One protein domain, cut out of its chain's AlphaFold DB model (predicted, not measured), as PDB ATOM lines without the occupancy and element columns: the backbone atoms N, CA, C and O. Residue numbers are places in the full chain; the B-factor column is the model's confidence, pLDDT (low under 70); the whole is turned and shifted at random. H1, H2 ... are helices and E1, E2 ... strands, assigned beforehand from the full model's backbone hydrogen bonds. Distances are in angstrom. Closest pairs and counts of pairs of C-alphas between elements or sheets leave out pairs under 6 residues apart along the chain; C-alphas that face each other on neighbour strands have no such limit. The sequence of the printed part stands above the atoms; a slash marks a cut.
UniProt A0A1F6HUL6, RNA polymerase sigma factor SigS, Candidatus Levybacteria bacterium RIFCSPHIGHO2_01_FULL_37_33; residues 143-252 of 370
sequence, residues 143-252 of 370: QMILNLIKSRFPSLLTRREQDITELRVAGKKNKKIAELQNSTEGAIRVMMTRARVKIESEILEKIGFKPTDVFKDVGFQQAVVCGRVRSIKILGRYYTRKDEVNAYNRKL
ATOM      1  N   GLN A 143     216.528 170.618 137.685       51.00
ATOM      2  CA  GLN A 143     217.884 171.048 137.345       51.00
ATOM      3  C   GLN A 143     218.811 171.285 138.556       51.00
ATOM      4  O   GLN A 143     219.997 170.946 138.501       51.00
ATOM      5  N   MET A 144     218.298 171.823 139.669       51.78
ATOM      6  CA  MET A 144     219.094 172.116 140.871       51.78
ATOM      7  C   MET A 144     219.490 170.824 141.598       51.78
ATOM      8  O   MET A 144     220.641 170.651 142.006       51.78
ATOM      9  N   ILE A 145     218.558 169.875 141.694       54.00
ATOM     10  CA  ILE A 145     218.826 168.552 142.266       54.00
ATOM     11  C   ILE A 145     219.657 167.701 141.313       54.00
ATOM     12  O   ILE A 145     220.556 166.993 141.754       54.00
ATOM     13  N   LEU A 146     219.446 167.815 140.007       57.84
ATOM     14  CA  LEU A 146     220.288 167.160 139.017       57.84
ATOM     15  C   LEU A 146     221.724 167.651 139.055       57.84
ATOM     16  O   LEU A 146     222.618 166.829 138.929       57.84
ATOM     17  N   ASN A 147     221.980 168.937 139.283       62.16
ATOM     18  CA  ASN A 147     223.348 169.424 139.454       62.16
ATOM     19  C   ASN A 147     224.010 168.856 140.720       62.16
ATOM     20  O   ASN A 147     225.177 168.470 140.675       62.16
ATOM     21  N   LEU A 148     223.253 168.700 141.812       61.22
ATOM     22  CA  LEU A 148     223.731 168.037 143.030       61.22
ATOM     23  C   LEU A 148     224.034 166.545 142.788       61.22
ATOM     24  O   LEU A 148     225.066 166.030 143.221       61.22
ATOM     25  N   ILE A 149     223.161 165.862 142.045       64.88
ATOM     26  CA  ILE A 149     223.254 164.428 141.745       64.88
ATOM     27  C   ILE A 149     224.301 164.132 140.651       64.88
ATOM     28  O   ILE A 149     224.946 163.085 140.702       64.88
ATOM     29  N   LYS A 150     224.542 165.046 139.701       67.38
ATOM     30  CA  LYS A 150     225.512 164.887 138.599       67.38
ATOM     31  C   LYS A 150     226.917 164.576 139.102       67.38
ATOM     32  O   LYS A 150     227.591 163.734 138.521       67.38
ATOM     33  N   SER A 151     227.321 165.177 140.222       67.88
ATOM     34  CA  SER A 151     228.603 164.882 140.882       67.88
ATOM     35  C   SER A 151     228.759 163.407 141.296       67.88
ATOM     36  O   SER A 151     229.874 162.910 141.425       67.88
ATOM     37  N   ARG A 152     227.646 162.686 141.480       69.31
ATOM     38  CA  ARG A 152     227.589 161.276 141.895       69.31
ATOM     39  C   ARG A 152     227.285 160.313 140.746       69.31
ATOM     40  O   ARG A 152     227.438 159.107 140.932       69.31
ATOM     41  N   PHE A 153     226.892 160.810 139.569       70.19
ATOM     42  CA  PHE A 153     226.605 159.970 138.400       70.19
ATOM     43  C   PHE A 153     227.768 159.062 137.985       70.19
ATOM     44  O   PHE A 153     227.491 157.881 137.788       70.19
ATOM     45  N   PRO A 154     229.037 159.518 137.934       70.56
ATOM     46  CA  PRO A 154     230.139 158.665 137.482       70.56
ATOM     47  C   PRO A 154     230.356 157.413 138.343       70.56
ATOM     48  O   PRO A 154     230.797 156.389 137.834       70.56
ATOM     49  N   SER A 155     230.033 157.479 139.640       76.94
ATOM     50  CA  SER A 155     230.131 156.342 140.567       76.94
ATOM     51  C   SER A 155     228.851 155.504 140.669       76.94
ATOM     52  O   SER A 155     228.887 154.405 141.211       76.94
ATOM     53  N   LEU A 156     227.712 156.030 140.206       81.56
ATOM     54  CA  LEU A 156     226.385 155.441 140.424       81.56
ATOM     55  C   LEU A 156     225.800 154.807 139.156       81.56
ATOM     56  O   LEU A 156     225.156 153.758 139.208       81.56
ATOM     57  N   LEU A 157     225.985 155.461 138.014       83.56
ATOM     58  CA  LEU A 157     225.410 155.081 136.734       83.56
ATOM     59  C   LEU A 157     226.515 154.606 135.797       83.56
ATOM     60  O   LEU A 157     227.628 155.122 135.800       83.56
ATOM     61  N   THR A 158     226.196 153.636 134.945       86.12
ATOM     62  CA  THR A 158     227.068 153.335 133.803       86.12
ATOM     63  C   THR A 158     227.089 154.526 132.849       86.12
ATOM     64  O   THR A 158     226.122 155.290 132.792       86.12
ATOM     65  N   ARG A 159     228.141 154.661 132.028       84.38
ATOM     66  CA  ARG A 159     228.240 155.772 131.067       84.38
ATOM     67  C   ARG A 159     226.996 155.898 130.180       84.38
ATOM     68  O   ARG A 159     226.468 156.984 129.991       84.38
ATOM     69  N   ARG A 160     226.469 154.759 129.730       84.38
ATOM     70  CA  ARG A 160     225.255 154.702 128.910       84.38
ATOM     71  C   ARG A 160     223.998 155.144 129.670       84.38
ATOM     72  O   ARG A 160     223.164 155.848 129.113       84.38
ATOM     73  N   GLU A 161     223.847 154.748 130.936       84.50
ATOM     74  CA  GLU A 161     222.739 155.208 131.792       84.50
ATOM     75  C   GLU A 161     222.837 156.710 132.087       84.50
ATOM     76  O   GLU A 161     221.809 157.388 132.113       84.50
ATOM     77  N   GLN A 162     224.054 157.225 132.279       85.50
ATOM     78  CA  GLN A 162     224.317 158.649 132.462       85.50
ATOM     79  C   GLN A 162     223.896 159.443 131.221       85.50
ATOM     80  O   GLN A 162     223.058 160.333 131.345       85.50
ATOM     81  N   ASP A 163     224.385 159.070 130.035       85.88
ATOM     82  CA  ASP A 163     224.074 159.770 128.782       85.88
ATOM     83  C   ASP A 163     222.551 159.796 128.519       85.88
ATOM     84  O   ASP A 163     221.974 160.825 128.162       85.88
ATOM     85  N   ILE A 164     221.856 158.679 128.765       86.44
ATOM     86  CA  ILE A 164     220.390 158.592 128.641       86.44
ATOM     87  C   ILE A 164     219.682 159.498 129.655       86.44
ATOM     88  O   ILE A 164     218.704 160.168 129.310       86.44
ATOM     89  N   THR A 165     220.153 159.511 130.903       82.62
ATOM     90  CA  THR A 165     219.594 160.335 131.981       82.62
ATOM     91  C   THR A 165     219.752 161.816 131.647       82.62
ATOM     92  O   THR A 165     218.772 162.553 131.697       82.62
ATOM     93  N   GLU A 166     220.939 162.241 131.216       82.25
ATOM     94  CA  GLU A 166     221.223 163.621 130.815       82.25
ATOM     95  C   GLU A 166     220.356 164.066 129.631       82.25
ATOM     96  O   GLU A 166     219.721 165.120 129.696       82.25
ATOM     97  N   LEU A 167     220.233 163.236 128.589       83.25
ATOM     98  CA  LEU A 167     219.366 163.532 127.446       83.25
ATOM     99  C   LEU A 167     217.893 163.657 127.856       83.25
ATOM    100  O   LEU A 167     217.179 164.532 127.359       83.25
ATOM    101  N   ARG A 168     217.421 162.795 128.762       78.94
ATOM    102  CA  ARG A 168     216.033 162.840 129.239       78.94
ATOM    103  C   ARG A 168     215.746 164.109 130.026       78.94
ATOM    104  O   ARG A 168     214.666 164.683 129.864       78.94
ATOM    105  N   VAL A 169     216.692 164.506 130.866       70.06
ATOM    106  CA  VAL A 169     216.643 165.712 131.694       70.06
ATOM    107  C   VAL A 169     216.700 166.968 130.839       70.06
ATOM    108  O   VAL A 169     215.925 167.888 131.061       70.06
ATOM    109  N   ALA A 170     217.486 166.951 129.762       72.38
ATOM    110  CA  ALA A 170     217.477 167.977 128.719       72.38
ATOM    111  C   ALA A 170     216.183 167.993 127.865       72.38
ATOM    112  O   ALA A 170     216.156 168.553 126.769       72.38
ATOM    113  N   GLY A 171     215.111 167.333 128.316       69.56
ATOM    114  CA  GLY A 171     213.793 167.359 127.687       69.56
ATOM    115  C   GLY A 171     213.629 166.449 126.467       69.56
ATOM    116  O   GLY A 171     212.565 166.460 125.843       69.56
ATOM    117  N   LYS A 172     214.624 165.626 126.097       78.62
ATOM    118  CA  LYS A 172     214.470 164.718 124.948       78.62
ATOM    119  C   LYS A 172     213.446 163.622 125.258       78.62
ATOM    120  O   LYS A 172     213.427 163.033 126.339       78.62
ATOM    121  N   LYS A 173     212.589 163.327 124.276       82.50
ATOM    122  CA  LYS A 173     211.617 162.224 124.338       82.50
ATOM    123  C   LYS A 173     212.329 160.881 124.165       82.50
ATOM    124  O   LYS A 173     213.295 160.795 123.409       82.50
ATOM    125  N   ASN A 174     211.797 159.819 124.773       83.00
ATOM    126  CA  ASN A 174     212.396 158.475 124.738       83.00
ATOM    127  C   ASN A 174     212.660 157.973 123.311       83.00
ATOM    128  O   ASN A 174     213.718 157.408 123.062       83.00
ATOM    129  N   LYS A 175     211.746 158.247 122.369       87.00
ATOM    130  CA  LYS A 175     211.932 157.933 120.944       87.00
ATOM    131  C   LYS A 175     213.198 158.580 120.374       87.00
ATOM    132  O   LYS A 175     213.995 157.910 119.731       87.00
ATOM    133  N   LYS A 176     213.428 159.864 120.672       84.69
ATOM    134  CA  LYS A 176     214.603 160.582 120.168       84.69
ATOM    135  C   LYS A 176     215.899 160.106 120.822       84.69
ATOM    136  O   LYS A 176     216.925 160.038 120.159       84.69
ATOM    137  N   ILE A 177     215.850 159.754 122.106       88.75
ATOM    138  CA  ILE A 177     216.991 159.159 122.815       88.75
ATOM    139  C   ILE A 177     217.339 157.798 122.208       88.75
ATOM    140  O   ILE A 177     218.509 157.512 121.998       88.75
ATOM    141  N   ALA A 178     216.332 156.983 121.892       90.00
ATOM    142  CA  ALA A 178     216.512 155.677 121.269       90.00
ATOM    143  C   ALA A 178     217.220 155.790 119.908       90.00
ATOM    144  O   ALA A 178     218.197 155.081 119.682       90.00
ATOM    145  N   GLU A 179     216.806 156.744 119.065       91.19
ATOM    146  CA  GLU A 179     217.485 157.072 117.802       91.19
ATOM    147  C   GLU A 179     218.950 157.486 118.028       91.19
ATOM    148  O   GLU A 179     219.850 156.949 117.391       91.19
ATOM    149  N   LEU A 180     219.204 158.407 118.967       90.94
ATOM    150  CA  LEU A 180     220.553 158.905 119.274       90.94
ATOM    151  C   LEU A 180     221.485 157.823 119.840       90.94
ATOM    152  O   LEU A 180     222.694 157.896 119.661       90.94
ATOM    153  N   GLN A 181     220.925 156.841 120.543       91.12
ATOM    154  CA  GLN A 181     221.661 155.778 121.234       91.12
ATOM    155  C   GLN A 181     221.668 154.451 120.463       91.12
ATOM    156  O   GLN A 181     222.070 153.427 121.028       91.12
ATOM    157  N   ASN A 182     221.181 154.459 119.215       91.81
ATOM    158  CA  ASN A 182     220.984 153.286 118.363       91.81
ATOM    159  C   ASN A 182     220.355 152.107 119.136       91.81
ATOM    160  O   ASN A 182     220.918 151.017 119.259       91.81
ATOM    161  N   SER A 183     219.220 152.376 119.782       92.44
ATOM    162  CA  SER A 183     218.517 151.440 120.662       92.44
ATOM    163  C   SER A 183     217.003 151.514 120.451       92.44
ATOM    164  O   SER A 183     216.511 152.318 119.665       92.44
ATOM    165  N   THR A 184     216.238 150.679 121.154       91.81
ATOM    166  CA  THR A 184     214.768 150.705 121.097       91.81
ATOM    167  C   THR A 184     214.192 151.575 122.208       91.81
ATOM    168  O   THR A 184     214.770 151.697 123.290       91.81
ATOM    169  N   GLU A 185     213.007 152.149 121.992       87.06
ATOM    170  CA  GLU A 185     212.343 152.955 123.024       87.06
ATOM    171  C   GLU A 185     212.095 152.150 124.314       87.06
ATOM    172  O   GLU A 185     212.247 152.672 125.421       87.06
ATOM    173  N   GLY A 186     211.774 150.859 124.181       80.44
ATOM    174  CA  GLY A 186     211.629 149.941 125.311       80.44
ATOM    175  C   GLY A 186     212.926 149.781 126.106       80.44
ATOM    176  O   GLY A 186     212.907 149.893 127.333       80.44
ATOM    177  N   ALA A 187     214.064 149.607 125.426       83.12
ATOM    178  CA  ALA A 187     215.368 149.515 126.078       83.12
ATOM    179  C   ALA A 187     215.732 150.811 126.823       83.12
ATOM    180  O   ALA A 187     216.185 150.749 127.966       83.12
ATOM    181  N   ILE A 188     215.446 151.981 126.238       87.88
ATOM    182  CA  ILE A 188     215.633 153.278 126.908       87.88
ATOM    183  C   ILE A 188     214.775 153.381 128.178       87.88
ATOM    184  O   ILE A 188     215.285 153.779 129.225       87.88
ATOM    185  N   ARG A 189     213.497 152.972 128.138       84.06
ATOM    186  CA  ARG A 189     212.615 152.971 129.326       84.06
ATOM    187  C   ARG A 189     213.148 152.068 130.441       84.06
ATOM    188  O   ARG A 189     213.101 152.454 131.612       84.06
ATOM    189  N   VAL A 190     213.670 150.890 130.094       84.88
ATOM    190  CA  VAL A 190     214.295 149.972 131.059       84.88
ATOM    191  C   VAL A 190     215.540 150.608 131.676       84.88
ATOM    192  O   VAL A 190     215.663 150.620 132.901       84.88
ATOM    193  N   MET A 191     216.427 151.193 130.867       85.06
ATOM    194  CA  MET A 191     217.636 151.864 131.365       85.06
ATOM    195  C   MET A 191     217.305 153.059 132.264       85.06
ATOM    196  O   MET A 191     217.872 153.181 133.345       85.06
ATOM    197  N   MET A 192     216.321 153.881 131.891       84.50
ATOM    198  CA  MET A 192     215.835 154.972 132.743       84.50
ATOM    199  C   MET A 192     215.272 154.466 134.073       84.50
ATOM    200  O   MET A 192     215.490 155.080 135.113       84.50
ATOM    201  N   THR A 193     214.544 153.349 134.052       82.88
ATOM    202  CA  THR A 193     213.990 152.752 135.274       82.88
ATOM    203  C   THR A 193     215.109 152.268 136.192       82.88
ATOM    204  O   THR A 193     215.074 152.554 137.385       82.88
ATOM    205  N   ARG A 194     216.134 151.603 135.641       84.88
ATOM    206  CA  ARG A 194     217.322 151.169 136.393       84.88
ATOM    207  C   ARG A 194     218.080 152.352 136.987       84.88
ATOM    208  O   ARG A 194     218.367 152.340 138.180       84.88
ATOM    209  N   ALA A 195     218.333 153.391 136.189       86.56
ATOM    210  CA  ALA A 195     218.973 154.615 136.658       86.56
ATOM    211  C   ALA A 195     218.177 155.263 137.801       86.56
ATOM    212  O   ALA A 195     218.748 155.609 138.833       86.56
ATOM    213  N   ARG A 196     216.845 155.347 137.668       86.69
ATOM    214  CA  ARG A 196     215.969 155.885 138.716       86.69
ATOM    215  C   ARG A 196     216.049 155.085 140.014       86.69
ATOM    216  O   ARG A 196     216.164 155.702 141.061       86.69
ATOM    217  N   VAL A 197     216.010 153.752 139.954       87.75
ATOM    218  CA  VAL A 197     216.112 152.893 141.152       87.75
ATOM    219  C   VAL A 197     217.430 153.134 141.890       87.75
ATOM    220  O   VAL A 197     217.414 153.298 143.103       87.75
ATOM    221  N   LYS A 198     218.551 153.242 141.164       87.75
ATOM    222  CA  LYS A 198     219.864 153.546 141.755       87.75
ATOM    223  C   LYS A 198     219.899 154.929 142.415       87.75
ATOM    224  O   LYS A 198     220.397 155.071 143.525       87.75
ATOM    225  N   ILE A 199     219.354 155.951 141.750       84.12
ATOM    226  CA  ILE A 199     219.251 157.315 142.303       84.12
ATOM    227  C   ILE A 199     218.360 157.331 143.553       84.12
ATOM    228  O   ILE A 199     218.672 158.005 144.534       84.12
ATOM    229  N   GLU A 200     217.260 156.581 143.525       86.56
ATOM    230  CA  GLU A 200     216.313 156.470 144.631       86.56
ATOM    231  C   GLU A 200     216.983 155.878 145.877       86.56
ATOM    232  O   GLU A 200     217.009 156.548 146.910       86.56
ATOM    233  N   SER A 201     217.605 154.701 145.764       86.31
ATOM    234  CA  SER A 201     218.213 154.003 146.905       86.31
ATOM    235  C   SER A 201     219.484 154.679 147.429       86.31
ATOM    236  O   SER A 201     219.689 154.788 148.637       86.31
ATOM    237  N   GLU A 202     220.360 155.150 146.537       85.19
ATOM    238  CA  GLU A 202     221.675 155.651 146.950       85.19
ATOM    239  C   GLU A 202     221.666 157.106 147.400       85.19
ATOM    240  O   GLU A 202     222.568 157.520 148.133       85.19
ATOM    241  N   ILE A 203     220.665 157.879 146.971       83.19
ATOM    242  CA  ILE A 203     220.602 159.316 147.227       83.19
ATOM    243  C   ILE A 203     219.291 159.661 147.919       83.19
ATOM    244  O   ILE A 203     219.317 160.026 149.092       83.19
ATOM    245  N   LEU A 204     218.158 159.551 147.218       83.31
ATOM    246  CA  LEU A 204     216.889 160.146 147.657       83.31
ATOM    247  C   LEU A 204     216.405 159.593 148.995       83.31
ATOM    248  O   LEU A 204     216.055 160.373 149.882       83.31
ATOM    249  N   GLU A 205     216.438 158.275 149.171       85.12
ATOM    250  CA  GLU A 205     216.023 157.640 150.421       85.12
ATOM    251  C   GLU A 205     216.915 158.058 151.594       85.12
ATOM    252  O   GLU A 205     216.402 158.377 152.670       85.12
ATOM    253  N   LYS A 206     218.236 158.159 151.378       82.69
ATOM    254  CA  LYS A 206     219.203 158.566 152.413       82.69
ATOM    255  C   LYS A 206     219.001 160.011 152.869       82.69
ATOM    256  O   LYS A 206     219.231 160.320 154.033       82.69
ATOM    257  N   ILE A 207     218.528 160.886 151.978       78.88
ATOM    258  CA  ILE A 207     218.184 162.282 152.303       78.88
ATOM    259  C   ILE A 207     216.697 162.476 152.658       78.88
ATOM    260  O   ILE A 207     216.221 163.616 152.729       78.88
ATOM    261  N   GLY A 208     215.957 161.382 152.876       81.62
ATOM    262  CA  GLY A 208     214.592 161.377 153.407       81.62
ATOM    263  C   GLY A 208     213.473 161.607 152.386       81.62
ATOM    264  O   GLY A 208     212.315 161.766 152.785       81.62
ATOM    265  N   PHE A 209     213.779 161.630 151.089       85.62
ATOM    266  CA  PHE A 209     212.774 161.698 150.031       85.62
ATOM    267  C   PHE A 209     212.190 160.313 149.751       85.62
ATOM    268  O   PHE A 209     212.906 159.318 149.677       85.62
ATOM    269  N   LYS A 210     210.872 160.258 149.568       88.75
ATOM    270  CA  LYS A 210     210.134 159.049 149.203       88.75
ATOM    271  C   LYS A 210     209.242 159.302 147.992       88.75
ATOM    272  O   LYS A 210     208.737 160.420 147.842       88.75
ATOM    273  N   PRO A 211     209.004 158.283 147.152       89.06
ATOM    274  CA  PRO A 211     208.053 158.395 146.059       89.06
ATOM    275  C   PRO A 211     206.651 158.747 146.550       89.06
ATOM    276  O   PRO A 211     206.178 158.221 147.562       89.06
ATOM    277  N   THR A 212     205.951 159.615 145.823       85.12
ATOM    278  CA  THR A 212     204.633 160.106 146.253       85.12
ATOM    279  C   THR A 212     203.540 159.036 146.204       85.12
ATOM    280  O   THR A 212     202.534 159.127 146.908       85.12
ATOM    281  N   ASP A 213     203.731 157.987 145.405       81.31
ATOM    282  CA  ASP A 213     202.830 156.839 145.313       81.31
ATOM    283  C   ASP A 213     202.813 155.970 146.581       81.31
ATOM    284  O   ASP A 213     201.791 155.350 146.885       81.31
ATOM    285  N   VAL A 214     203.873 156.021 147.396       86.75
ATOM    286  CA  VAL A 214     203.939 155.313 148.687       86.75
ATOM    287  C   VAL A 214     202.868 155.812 149.666       86.75
ATOM    288  O   VAL A 214     202.382 155.039 150.492       86.75
ATOM    289  N   PHE A 215     202.449 157.076 149.559       82.06
ATOM    290  CA  PHE A 215     201.470 157.672 150.473       82.06
ATOM    291  C   PHE A 215     200.011 157.330 150.131       82.06
ATOM    292  O   PHE A 215     199.134 157.571 150.954       82.06
ATOM    293  N   LYS A 216     199.745 156.729 148.957       76.31
ATOM    294  CA  LYS A 216     198.423 156.218 148.525       76.31
ATOM    295  C   LYS A 216     197.245 157.197 148.695       76.31
ATOM    296  O   LYS A 216     196.107 156.764 148.868       76.31
ATOM    297  N   ASP A 217     197.501 158.498 148.619       73.31
ATOM    298  CA  ASP A 217     196.486 159.549 148.686       73.31
ATOM    299  C   ASP A 217     196.443 160.294 147.346       73.31
ATOM    300  O   ASP A 217     197.402 160.951 146.944       73.31
ATOM    301  N   VAL A 218     195.321 160.154 146.638       65.19
ATOM    302  CA  VAL A 218     195.114 160.746 145.308       65.19
ATOM    303  C   VAL A 218     195.053 162.273 145.384       65.19
ATOM    304  O   VAL A 218     195.569 162.950 144.499       65.19
ATOM    305  N   GLY A 219     194.466 162.830 146.447       62.00
ATOM    306  CA  GLY A 219     194.405 164.275 146.654       62.00
ATOM    307  C   GLY A 219     195.789 164.854 146.925       62.00
ATOM    308  O   GLY A 219     196.165 165.862 146.332       62.00
ATOM    309  N   PHE A 220     196.582 164.165 147.743       73.62
ATOM    310  CA  PHE A 220     197.985 164.503 147.976       73.62
ATOM    311  C   PHE A 220     198.826 164.432 146.696       73.62
ATOM    312  O   PHE A 220     199.574 165.356 146.394       73.62
ATOM    313  N   GLN A 221     198.687 163.361 145.911       73.25
ATOM    314  CA  GLN A 221     199.394 163.222 144.635       73.25
ATOM    315  C   GLN A 221     199.027 164.347 143.666       73.25
ATOM    316  O   GLN A 221     199.907 164.911 143.019       73.25
ATOM    317  N   GLN A 222     197.750 164.729 143.610       65.25
ATOM    318  CA  GLN A 222     197.318 165.877 142.823       65.25
ATOM    319  C   GLN A 222     197.928 167.181 143.351       65.25
ATOM    320  O   GLN A 222     198.387 168.002 142.563       65.25
ATOM    321  N   ALA A 223     197.974 167.369 144.670       61.72
ATOM    322  CA  ALA A 223     198.581 168.543 145.289       61.72
ATOM    323  C   ALA A 223     200.079 168.651 144.963       61.72
ATOM    324  O   ALA A 223     200.554 169.736 144.641       61.72
ATOM    325  N   VAL A 224     200.800 167.530 144.961       68.62
ATOM    326  CA  VAL A 224     202.198 167.427 144.519       68.62
ATOM    327  C   VAL A 224     202.348 167.839 143.051       68.62
ATOM    328  O   VAL A 224     203.155 168.712 142.745       68.62
ATOM    329  N   VAL A 225     201.537 167.275 142.148       62.16
ATOM    330  CA  VAL A 225     201.570 167.605 140.708       62.16
ATOM    331  C   VAL A 225     201.245 169.079 140.457       62.16
ATOM    332  O   VAL A 225     201.846 169.704 139.589       62.16
ATOM    333  N   CYS A 226     200.315 169.644 141.226       57.59
ATOM    334  CA  CYS A 226     199.942 171.054 141.159       57.59
ATOM    335  C   CYS A 226     200.919 171.988 141.897       57.59
ATOM    336  O   CYS A 226     200.641 173.181 141.987       57.59
ATOM    337  N   GLY A 227     202.024 171.477 142.456       60.34
ATOM    338  CA  GLY A 227     203.029 172.284 143.155       60.34
ATOM    339  C   GLY A 227     202.593 172.824 144.523       60.34
ATOM    340  O   GLY A 227     203.255 173.694 145.074       60.34
ATOM    341  N   ARG A 228     201.497 172.308 145.095       59.84
ATOM    342  CA  ARG A 228     200.983 172.678 146.431       59.84
ATOM    343  C   ARG A 228     201.742 171.995 147.576       59.84
ATOM    344  O   ARG A 228     201.555 172.338 148.740       59.84
ATOM    345  N   VAL A 229     202.578 171.009 147.257       67.06
ATOM    346  CA  VAL A 229     203.443 170.296 148.202       67.06
ATOM    347  C   VAL A 229     204.862 170.326 147.662       67.06
ATOM    348  O   VAL A 229     205.079 170.009 146.488       67.06
ATOM    349  N   ARG A 230     205.833 170.652 148.524       69.44
ATOM    350  CA  ARG A 230     207.244 170.623 148.133       69.44
ATOM    351  C   ARG A 230     207.624 169.212 147.711       69.44
ATOM    352  O   ARG A 230     207.514 168.242 148.465       69.44
ATOM    353  N   SER A 231     208.037 169.107 146.463       77.00
ATOM    354  CA  SER A 231     208.362 167.851 145.817       77.00
ATOM    355  C   SER A 231     209.390 168.089 144.726       77.00
ATOM    356  O   SER A 231     209.661 169.226 144.347       77.00
ATOM    357  N   ILE A 232     209.992 166.999 144.275       73.94
ATOM    358  CA  ILE A 232     211.039 166.981 143.260       73.94
ATOM    359  C   ILE A 232     210.642 165.933 142.228       73.94
ATOM    360  O   ILE A 232     210.049 164.911 142.601       73.94
ATOM    361  N   LYS A 233     210.940 166.146 140.946       76.19
ATOM    362  CA  LYS A 233     210.603 165.182 139.904       76.19
ATOM    363  C   LYS A 233     211.881 164.613 139.304       76.19
ATOM    364  O   LYS A 233     212.764 165.305 138.827       76.19
ATOM    365  N   ILE A 234     212.018 163.295 139.339       74.12
ATOM    366  CA  ILE A 234     213.197 162.627 138.785       74.12
ATOM    367  C   ILE A 234     212.725 161.549 137.832       74.12
ATOM    368  O   ILE A 234     211.965 160.650 138.199       74.12
ATOM    369  N   LEU A 235     213.153 161.674 136.572       74.56
ATOM    370  CA  LEU A 235     212.856 160.723 135.498       74.56
ATOM    371  C   LEU A 235     211.361 160.351 135.433       74.56
ATOM    372  O   LEU A 235     210.985 159.187 135.275       74.56
ATOM    373  N   GLY A 236     210.500 161.366 135.572       71.62
ATOM    374  CA  GLY A 236     209.046 161.241 135.452       71.62
ATOM    375  C   GLY A 236     208.301 160.804 136.716       71.62
ATOM    376  O   GLY A 236     207.092 160.613 136.635       71.62
ATOM    377  N   ARG A 237     208.969 160.662 137.868       78.50
ATOM    378  CA  ARG A 237     208.331 160.317 139.150       78.50
ATOM    379  C   ARG A 237     208.523 161.438 140.168       78.50
ATOM    380  O   ARG A 237     209.604 162.016 140.225       78.50
ATOM    381  N   TYR A 238     207.484 161.736 140.947       83.94
ATOM    382  CA  TYR A 238     207.545 162.739 142.011       83.94
ATOM    383  C   TYR A 238     207.988 162.114 143.334       83.94
ATOM    384  O   TYR A 238     207.561 161.016 143.700       83.94
ATOM    385  N   TYR A 239     208.811 162.857 144.061       83.25
ATOM    386  CA  TYR A 239     209.320 162.502 145.374       83.25
ATOM    387  C   TYR A 239     209.106 163.662 146.334       83.25
ATOM    388  O   TYR A 239     209.190 164.829 145.964       83.25
ATOM    389  N   THR A 240     208.843 163.344 147.589       86.12
ATOM    390  CA  THR A 240     208.617 164.327 148.649       86.12
ATOM    391  C   THR A 240     209.040 163.733 149.985       86.12
ATOM    392  O   THR A 240     209.294 162.531 150.092       86.12
ATOM    393  N   ARG A 241     209.160 164.566 151.010       84.56
ATOM    394  CA  ARG A 241     209.566 164.128 152.342       84.56
ATOM    395  C   ARG A 241     208.347 163.905 153.236       84.56
ATOM    396  O   ARG A 241     207.252 164.410 152.993       84.56
ATOM    397  N   LYS A 242     208.517 163.096 154.284       85.44
ATOM    398  CA  LYS A 242     207.418 162.734 155.199       85.44
ATOM    399  C   LYS A 242     206.895 163.938 155.993       85.44
ATOM    400  O   LYS A 242     205.707 164.004 156.289       85.44
ATOM    401  N   ASP A 243     207.766 164.874 156.343       81.44
ATOM    402  CA  ASP A 243     207.422 166.148 156.977       81.44
ATOM    403  C   ASP A 243     206.529 167.021 156.085       81.44
ATOM    404  O   ASP A 243     205.563 167.575 156.601       81.44
ATOM    405  N   GLU A 244     206.772 167.065 154.773       80.94
ATOM    406  CA  GLU A 244     205.908 167.749 153.796       80.94
ATOM    407  C   GLU A 244     204.529 167.099 153.697       80.94
ATOM    408  O   GLU A 244     203.512 167.789 153.689       80.94
ATOM    409  N   VAL A 245     204.468 165.765 153.700       82.94
ATOM    410  CA  VAL A 245     203.192 165.030 153.731       82.94
ATOM    411  C   VAL A 245     202.440 165.343 155.022       82.94
ATOM    412  O   VAL A 245     201.248 165.637 155.006       82.94
ATOM    413  N   ASN A 246     203.141 165.342 156.156       80.44
ATOM    414  CA  ASN A 246     202.565 165.716 157.441       80.44
ATOM    415  C   ASN A 246     202.143 167.189 157.466       80.44
ATOM    416  O   ASN A 246     201.161 167.521 158.116       80.44
ATOM    417  N   ALA A 247     202.874 168.086 156.806       73.00
ATOM    418  CA  ALA A 247     202.526 169.497 156.694       73.00
ATOM    419  C   ALA A 247     201.286 169.691 155.818       73.00
ATOM    420  O   ALA A 247     200.386 170.410 156.227       73.00
ATOM    421  N   TYR A 248     201.181 168.996 154.685       74.62
ATOM    422  CA  TYR A 248     199.980 168.969 153.851       74.62
ATOM    423  C   TYR A 248     198.770 168.428 154.625       74.62
ATOM    424  O   TYR A 248     197.713 169.054 154.665       74.62
ATOM    425  N   ASN A 249     198.952 167.312 155.332       71.12
ATOM    426  CA  ASN A 249     197.905 166.718 156.160       71.12
ATOM    427  C   ASN A 249     197.517 167.610 157.345       71.12
ATOM    428  O   ASN A 249     196.357 167.616 157.749       71.12
ATOM    429  N   ARG A 250     198.467 168.377 157.890       63.69
ATOM    430  CA  ARG A 250     198.193 169.428 158.873       63.69
ATOM    431  C   ARG A 250     197.446 170.587 158.223       63.69
ATOM    432  O   ARG A 250     196.418 170.975 158.729       63.69
ATOM    433  N   LYS A 251     197.842 171.085 157.054       57.12
ATOM    434  CA  LYS A 251     197.140 172.168 156.335       57.12
ATOM    435  C   LYS A 251     195.696 171.843 155.942       57.12
ATOM    436  O   LYS A 251     194.903 172.760 155.773       57.12
ATOM    437  N   LEU A 252     195.307 170.569 155.919       57.25
ATOM    438  CA  LEU A 252     193.897 170.162 155.969       57.25
ATOM    439  C   LEU A 252     193.213 170.513 157.313       57.25
ATOM    440  O   LEU A 252     192.159 169.946 157.606       57.25
TER     441      LEU A 252
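AT A GLANCE: This is residues 143 to 252 of the 370 residues of the protein "RNA polymerase sigma factor SigS" of Candidatus Levybacteria bacterium RIFCSPHIGHO2_01_FULL_37_33 (UniProt A0A1F6HUL6). The model is an elongated body of two lobes joined by one long helix, H5: at one end H3 and H4 cross the first part of H5, and at the other residues 196 to 204 of H5 lie over one face of a small three-stranded sheet. H6 and H7 sit by the sheet, H8 makes the end opposite H4, and H1 and H2 are placed loosely by the helical lobe, with residues 143 to 146 of H1 grazing the sheet. The printed part has 110 residues, with eight named helices and three named strands in the order H1 H2 H3 H4 H5 E1 H6 H7 E2 E3 H8. The sheet has the order E1, E3, E2, antiparallel throughout, and the class is mostly helix. The whole is compact, with a radius of gyration of the C-alphas of 15.2 A, and spans 49 by 26 by 21 A.

HOW THE PARTS SIT: H1, residues 143 to 150, and H2, residues 153 to 156, meet only through their link. H3, residues 159 to 169, is close to H1 but not clearly touching, with 7.9 A between the closest C-alphas, of Gln 143 and Val 169. H4, residues 174 to 180, touches H3 at a steep tilt of 52 degrees, opposite ways, the closest C-alphas being those of Ile 164 and Ile 177, 6.8 A apart. H5, residues 185 to 204, touches H3 with residues 188 to 195 alone, about perpendicular at 88 degrees; the closest C-alphas, of Glu 161 and Met 191, are 6.1 A apart. With residues 185 to 189 alone H5 touches H4, about perpendicular at 74 degrees, and the closest C-alphas, of Ala 178 and Glu 185, are 5.3 A apart. H2 is close to H5 but not clearly touching, with 6.9 A between the closest C-alphas, of Leu 156 and Lys 198. E1, residues 209 to 211, and E3, residues 237 to 241, are antiparallel neighbours, with N 210 and O 240 at 2.8 A. E2, residues 232 to 234, forms a hairpin with E3, and N 239 and O 232 are 2.8 A apart, within hydrogen-bond range. The pairing is staggered: E3 pairs with E2 over residues 237 to 239 and with E1 over 239 to 241. H5 is on one face of this sheet, giving two layers, helix over sheet, at a height over the sheet of 8.8 A; it lies over E3 and runs along the strands, at 5 degrees to E3 on the local plane. H6, residues 212 to 215, stands at the sheet's level, with a height over the sheet of 2.6 A. H7, residues 218 to 225, only just touches H6, with 3 pairs of C-alphas within 8 A, the closest being those of Thr 212 and Gln 221, 6.3 A apart. E1, H6, H7 and E2 form a split strand-helix-strand unit, two strands running the same way with helices between and E3 between them in the sheet; its crossover is right-handed. H7 only grazes the sheet with residues 221 to 225. H8, residues 242 to 251, is only just on the sheet, with 5 pairs of C-alphas within 10 A, and only grazes it. In H1, H3, H4, H5, H7 and H8 every O i to N i+4 pair is within hydrogen-bond range, while H2 and H6 are too short for such a pair.

IN THESE COORDINATES: H1 begins at C-alpha 143, (217.884, 171.048, 137.345). H3 is 15.3 A long from first to last C-alpha, H5 26.1 A, E3 13.8 A and H8 14.0 A. H5 runs from C-alpha 185 at (212.343, 152.955, 123.024) to C-alpha 204 at (216.889, 160.146, 147.657). H8 ends at C-alpha 251, (197.140, 172.168, 156.335).

THE WHOLE: The two C-alphas farthest apart, of Asn 182 and Leu 252, are 49.3 A apart. The printed part has no cut and no long link. The mean pLDDT of the printed part is 77.9, and residues 143 to 152, 171, 218 to 219, 222 to 230 and 250 to 252 are under 70.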